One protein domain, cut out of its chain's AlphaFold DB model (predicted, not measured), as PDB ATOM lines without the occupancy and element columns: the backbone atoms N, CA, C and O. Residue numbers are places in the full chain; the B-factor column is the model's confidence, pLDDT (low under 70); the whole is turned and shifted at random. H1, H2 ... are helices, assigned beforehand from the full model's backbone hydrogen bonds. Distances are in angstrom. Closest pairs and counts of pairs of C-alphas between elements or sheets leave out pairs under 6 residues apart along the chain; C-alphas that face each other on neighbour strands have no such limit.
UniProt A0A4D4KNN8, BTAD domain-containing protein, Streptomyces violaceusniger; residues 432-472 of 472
ATOM      1  N   LEU A 432     107.551 149.784  89.564       79.56
ATOM      2  CA  LEU A 432     108.438 150.150  88.459       79.56
ATOM      3  C   LEU A 432     109.676 149.247  88.448       79.56
ATOM      4  O   LEU A 432     110.261 148.981  89.498       79.56
ATOM      5  N   SER A 433     110.101 148.823  87.256       79.50
ATOM      6  CA  SER A 433     111.332 148.050  87.081       79.50
ATOM      7  C   SER A 433     112.570 148.858  87.478       79.50
ATOM      8  O   SER A 433     112.578 150.085  87.418       79.50
ATOM      9  N   GLU A 434     113.663 148.175  87.810       78.31
ATOM     10  CA  GLU A 434     114.934 148.812  88.179       78.31
ATOM     11  C   GLU A 434     115.444 149.807  87.118       78.31
ATOM     12  O   GLU A 434     115.920 150.885  87.460       78.31
ATOM     13  N   GLN A 435     115.246 149.502  85.830       78.94
ATOM     14  CA  GLN A 435     115.562 150.400  84.710       78.94
ATOM     15  C   GLN A 435     114.669 151.651  84.681       78.94
ATOM     16  O   GLN A 435     115.140 152.748  84.382       78.94
ATOM     17  N   ALA A 436     113.384 151.506  85.014       76.81
ATOM     18  CA  ALA A 436     112.463 152.630  85.129       76.81
ATOM     19  C   ALA A 436     112.786 153.508  86.348       76.81
ATOM     20  O   ALA A 436     112.740 154.732  86.246       76.81
ATOM     21  N   VAL A 437     113.178 152.900  87.474       79.06
ATOM     22  CA  VAL A 437     113.694 153.629  88.640       79.06
ATOM     23  C   VAL A 437     114.982 154.374  88.278       79.06
ATOM     24  O   VAL A 437     115.092 155.550  88.606       79.06
ATOM     25  N   ALA A 438     115.911 153.751  87.544       78.88
ATOM     26  CA  ALA A 438     117.147 154.391  87.081       78.88
ATOM     27  C   ALA A 438     116.874 155.662  86.262       78.88
ATOM     28  O   ALA A 438     117.370 156.733  86.604       78.88
ATOM     29  N   ALA A 439     116.036 155.569  85.225       78.44
ATOM     30  CA  ALA A 439     115.701 156.711  84.372       78.44
ATOM     31  C   ALA A 439     114.909 157.809  85.116       78.44
ATOM     32  O   ALA A 439     115.118 158.998  84.876       78.44
ATOM     33  N   LEU A 440     114.037 157.432  86.059       76.69
ATOM     34  CA  LEU A 440     113.297 158.375  86.902       76.69
ATOM     35  C   LEU A 440     114.229 159.127  87.869       76.69
ATOM     36  O   LEU A 440     114.098 160.340  88.017       76.69
ATOM     37  N   VAL A 441     115.200 158.435  88.477       78.25
ATOM     38  CA  VAL A 441     116.230 159.029  89.349       78.25
ATOM     39  C   VAL A 441     117.164 159.944  88.550       78.25
ATOM     40  O   VAL A 441     117.389 161.082  88.959       78.25
ATOM     41  N   ALA A 442     117.629 159.507  87.377       76.38
ATOM     42  CA  ALA A 442     118.489 160.290  86.484       76.38
ATOM     43  C   ALA A 442     117.812 161.550  85.896       76.38
ATOM     44  O   ALA A 442     118.488 162.395  85.320       76.38
ATOM     45  N   THR A 443     116.490 161.706  86.054       73.94
ATOM     46  CA  THR A 443     115.752 162.934  85.685       73.94
ATOM     47  C   THR A 443     115.438 163.831  86.902       73.94
ATOM     48  O   THR A 443     114.660 164.783  86.806       73.94
ATOM     49  N   HIS A 444     116.002 163.531  88.076       69.00
ATOM     50  CA  HIS A 444     115.844 164.342  89.295       69.00
ATOM     51  C   HIS A 444     117.146 164.584  90.064       69.00
ATOM     52  O   HIS A 444     117.254 165.587  90.767       69.00
ATOM     53  N   VAL A 445     118.131 163.695  89.932       71.31
ATOM     54  CA  VAL A 445     119.466 163.853  90.508       71.31
ATOM     55  C   VAL A 445     120.414 164.338  89.414       71.31
ATOM     56  O   VAL A 445     120.657 163.628  88.446       71.31
ATOM     57  N   ASP A 446     120.959 165.543  89.583       58.62
ATOM     58  CA  ASP A 446     121.853 166.226  88.626       58.62
ATOM     59  C   ASP A 446     123.307 165.685  88.689       58.62
ATOM     60  O   ASP A 446     124.290 166.416  88.581       58.62
ATOM     61  N   ALA A 447     123.443 164.386  88.972       61.22
ATOM     62  CA  ALA A 447     124.693 163.662  89.181       61.22
ATOM     63  C   ALA A 447     124.513 162.180  88.817       61.22
ATOM     64  O   ALA A 447     123.422 161.629  88.957       61.22
ATOM     65  N   ASP A 448     125.592 161.535  88.374       59.16
ATOM     66  CA  ASP A 448     125.578 160.128  87.962       59.16
ATOM     67  C   ASP A 448     125.338 159.223  89.188       59.16
ATOM     68  O   ASP A 448     126.125 159.227  90.138       59.16
ATOM     69  N   VAL A 449     124.212 158.502  89.214       67.88
ATOM     70  CA  VAL A 449     123.811 157.674  90.364       67.88
ATOM     71  C   VAL A 449     124.236 156.232  90.123       67.88
ATOM     72  O   VAL A 449     123.646 155.534  89.300       67.88
ATOM     73  N   ASP A 450     125.235 155.782  90.887       74.56
ATOM     74  CA  ASP A 450     125.753 154.414  90.836       74.56
ATOM     75  C   ASP A 450     124.634 153.361  90.888       74.56
ATOM     76  O   ASP A 450     123.698 153.443  91.691       74.56
ATOM     77  N   ALA A 451     124.787 152.300  90.092       74.25
ATOM     78  CA  ALA A 451     123.797 151.227  89.986       74.25
ATOM     79  C   ALA A 451     123.454 150.576  91.343       74.25
ATOM     80  O   ALA A 451     122.317 150.163  91.559       74.25
ATOM     81  N   GLU A 452     124.399 150.532  92.291       76.56
ATOM     82  CA  GLU A 452     124.147 150.050  93.655       76.56
ATOM     83  C   GLU A 452     123.182 150.966  94.433       76.56
ATOM     84  O   GLU A 452     122.287 150.473  95.125       76.56
ATOM     85  N   ALA A 453     123.291 152.289  94.273       77.75
ATOM     86  CA  ALA A 453     122.379 153.254  94.879       77.75
ATOM     87  C   ALA A 453     120.979 153.181  94.244       77.75
ATOM     88  O   ALA A 453     119.977 153.175  94.963       77.75
ATOM     89  N   THR A 454     120.886 153.028  92.920       79.12
ATOM     90  CA  THR A 454     119.610 152.795  92.221       79.12
ATOM     91  C   THR A 454     118.951 151.482  92.656       79.12
ATOM     92  O   THR A 454     117.763 151.474  92.982       79.12
ATOM     93  N   LEU A 455     119.711 150.388  92.753       76.56
ATOM     94  CA  LEU A 455     119.232 149.097  93.256       76.56
ATOM     95  C   LEU A 455     118.770 149.190  94.721       76.56
ATOM     96  O   LEU A 455     117.771 148.573  95.098       76.56
ATOM     97  N   ALA A 456     119.455 149.981  95.552       78.19
ATOM     98  CA  ALA A 456     119.043 150.255  96.925       78.19
ATOM     99  C   ALA A 456     117.748 151.086  96.995       78.19
ATOM    100  O   ALA A 456     116.876 150.776  97.808       78.19
ATOM    101  N   LEU A 457     117.577 152.095  96.134       79.81
ATOM    102  CA  LEU A 457     116.338 152.875  96.024       79.81
ATOM    103  C   LEU A 457     115.168 152.007  95.536       79.81
ATOM    104  O   LEU A 457     114.100 152.030  96.149       79.81
ATOM    105  N   HIS A 458     115.372 151.180  94.507       79.06
ATOM    106  CA  HIS A 458     114.387 150.211  94.014       79.06
ATOM    107  C   HIS A 458     113.952 149.238  95.130       79.06
ATOM    108  O   HIS A 458     112.761 149.139  95.429       79.06
ATOM    109  N   LYS A 459     114.905 148.619  95.845       78.38
ATOM    110  CA  LYS A 459     114.624 147.730  96.992       78.38
ATOM    111  C   LYS A 459     113.910 148.428  98.157       78.38
ATOM    112  O   LYS A 459     113.032 147.825  98.765       78.38
ATOM    113  N   ARG A 460     114.259 149.679  98.486       80.25
ATOM    114  CA  ARG A 460     113.645 150.443  99.596       80.25
ATOM    115  C   ARG A 460     112.258 151.004  99.271       80.25
ATOM    116  O   ARG A 460     111.488 151.255 100.193       80.25
ATOM    117  N   SER A 461     111.953 151.222  97.993       77.31
ATOM    118  CA  SER A 461     110.667 151.755  97.513       77.31
ATOM    119  C   SER A 461     109.680 150.684  97.045       77.31
ATOM    120  O   SER A 461     108.508 150.996  96.838       77.31
ATOM    121  N   GLY A 462     110.145 149.455  96.798       74.31
ATOM    122  CA  GLY A 462     109.367 148.432  96.093       74.31
ATOM    123  C   GLY A 462     109.006 148.832  94.654       74.31
ATOM    124  O   GLY A 462     108.002 148.363  94.126       74.31
ATOM    125  N   GLY A 463     109.751 149.768  94.051       72.88
ATOM    126  CA  GLY A 463     109.411 150.372  92.759       72.88
ATOM    127  C   GLY A 463     108.187 151.302  92.790       72.88
ATOM    128  O   GLY A 463     107.685 151.667  91.730       72.88
ATOM    129  N   SER A 464     107.674 151.690  93.964       77.06
ATOM    130  CA  SER A 464     106.531 152.609  94.070       77.06
ATOM    131  C   SER A 464     106.948 154.065  93.789       77.06
ATOM    132  O   SER A 464     107.785 154.594  94.529       77.06
ATOM    133  N   PRO A 465     106.360 154.759  92.788       77.75
ATOM    134  CA  PRO A 465     106.672 156.161  92.489       77.75
ATOM    135  C   PRO A 465     106.472 157.094  93.690       77.75
ATOM    136  O   PRO A 465     107.319 157.940  93.969       77.75
ATOM    137  N   CYS A 466     105.394 156.902  94.459       78.06
ATOM    138  CA  CYS A 466     105.121 157.696  95.659       78.06
ATOM    139  C   CYS A 466     106.136 157.436  96.789       78.06
ATOM    140  O   CYS A 466     106.437 158.344  97.565       78.06
ATOM    141  N   ALA A 467     106.703 156.227  96.878       76.94
ATOM    142  CA  ALA A 467     107.778 155.931  97.825       76.94
ATOM    143  C   ALA A 467     109.128 156.508  97.362       76.94
ATOM    144  O   ALA A 467     109.854 157.068  98.177       76.94
ATOM    145  N   LEU A 468     109.441 156.440  96.061       78.75
ATOM    146  CA  LEU A 468     110.632 157.076  95.479       78.75
ATOM    147  C   LEU A 468     110.625 158.594  95.706       78.75
ATOM    148  O   LEU A 468     111.624 159.141  96.159       78.75
ATOM    149  N   ARG A 469     109.470 159.251  95.543       76.75
ATOM    150  CA  ARG A 469     109.258 160.685  95.832       76.75
ATOM    151  C   ARG A 469     109.332 161.073  97.328       76.75
ATOM    152  O   ARG A 469     109.016 162.202  97.689       76.75
ATOM    153  N   ARG A 470     109.666 160.130  98.215       77.19
ATOM    154  CA  ARG A 470     109.967 160.359  99.645       77.19
ATOM    155  C   ARG A 470     111.398 159.945 100.018       77.19
ATOM    156  O   ARG A 470     111.753 159.978 101.195       77.19
ATOM    157  N   LEU A 471     112.171 159.468  99.042       75.31
ATOM    158  CA  LEU A 471     113.555 159.004  99.177       75.31
ATOM    159  C   LEU A 471     114.530 159.848  98.340       75.31
ATOM    160  O   LEU A 471     115.713 159.883  98.676       75.31
ATOM    161  N   LEU A 472     114.014 160.491  97.287       72.06
ATOM    162  CA  LEU A 472     114.563 161.666  96.607       72.06
ATOM    163  C   LEU A 472     114.036 162.941  97.288       72.06
ATOM    164  O   LEU A 472     114.844 163.877  97.455       72.06
TER     165      LEU A 472
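AT A GLANCE: This is residues 432 to 472 of the 472 residues of the protein "BTAD domain-containing protein" of Streptomyces violaceusniger (UniProt A0A4D4KNN8). Two helices, H1 and H2, cross nearly at right angles, joined by a wide loop of residues 442 to 450, and after H2 the chain folds back into a short helical turn, H3, which packs beside the last turn of H2 at Ser 461. The printed part has 41 residues with three named helices, in the order H1, H2, H3, and no named strand; the class is all helix. The whole is compact and rounded, with a radius of gyration of the C-alphas of 8.8 A and spans of 22 by 17 by 14 A.

IN THESE COORDINATES: Begin at Leu 432, whose C-alpha is at (108.438, 150.150, 88.459). Two residues on, find C-alpha 434 at (114.934, 148.812, 88.179); there H1 begins, and it runs from residue 434 to 441, 10.4 A from first to last C-alpha. Then pass through residues 442 to 450 until you reach C-alpha 451 at (123.797, 151.227, 89.986). From there H2, residues 451 to 461, is the longest helix, and its first and last C-alphas are 15.1 A apart. After three more residues you come to H3, residues 465 to 468, which is 5.0 A long and ends at C-alpha 468 at (110.632, 157.076, 95.479).

HOW THE PARTS SIT: Look first at H1 and H2, which touch; their closest C-alphas are those of Ala 438 and Thr 454, 5.9 A apart. Their lines are about perpendicular, at 87 degrees, and their centres are 9.4 A apart. Next look at the end of H2, where it touches H3; the closest C-alphas of these two are those of Ser 461 and Ala 467, 5.1 A apart. H1 and H3 are near each other, with 5 pairs of C-alphas within 10 A. Along the backbone, every O i to N i+4 pair of H1 and of H2 is within hydrogen-bond range; H3 is too short for such a pair, and its one O i to N i+3 pair is within range.

THE WHOLE: The two C-alphas farthest apart are those of Asp 446, in the loop after H1, and Gly 462, just after H2, at 23.0 A. The first and last printed C-alphas, of Leu 432 and Leu 472, are 15.4 A apart, and Leu 472 is the chain's last residue. The printed part has no cut. The link from H1 to H2, with 9 residues, is short, and the link from H2 to H3, with 3 residues, is tight. In the B-factor column the mean pLDDT of the printed part is 75.4; look for values under 70, where the model's confidence is low, at residue 444 and residues 446 to 449.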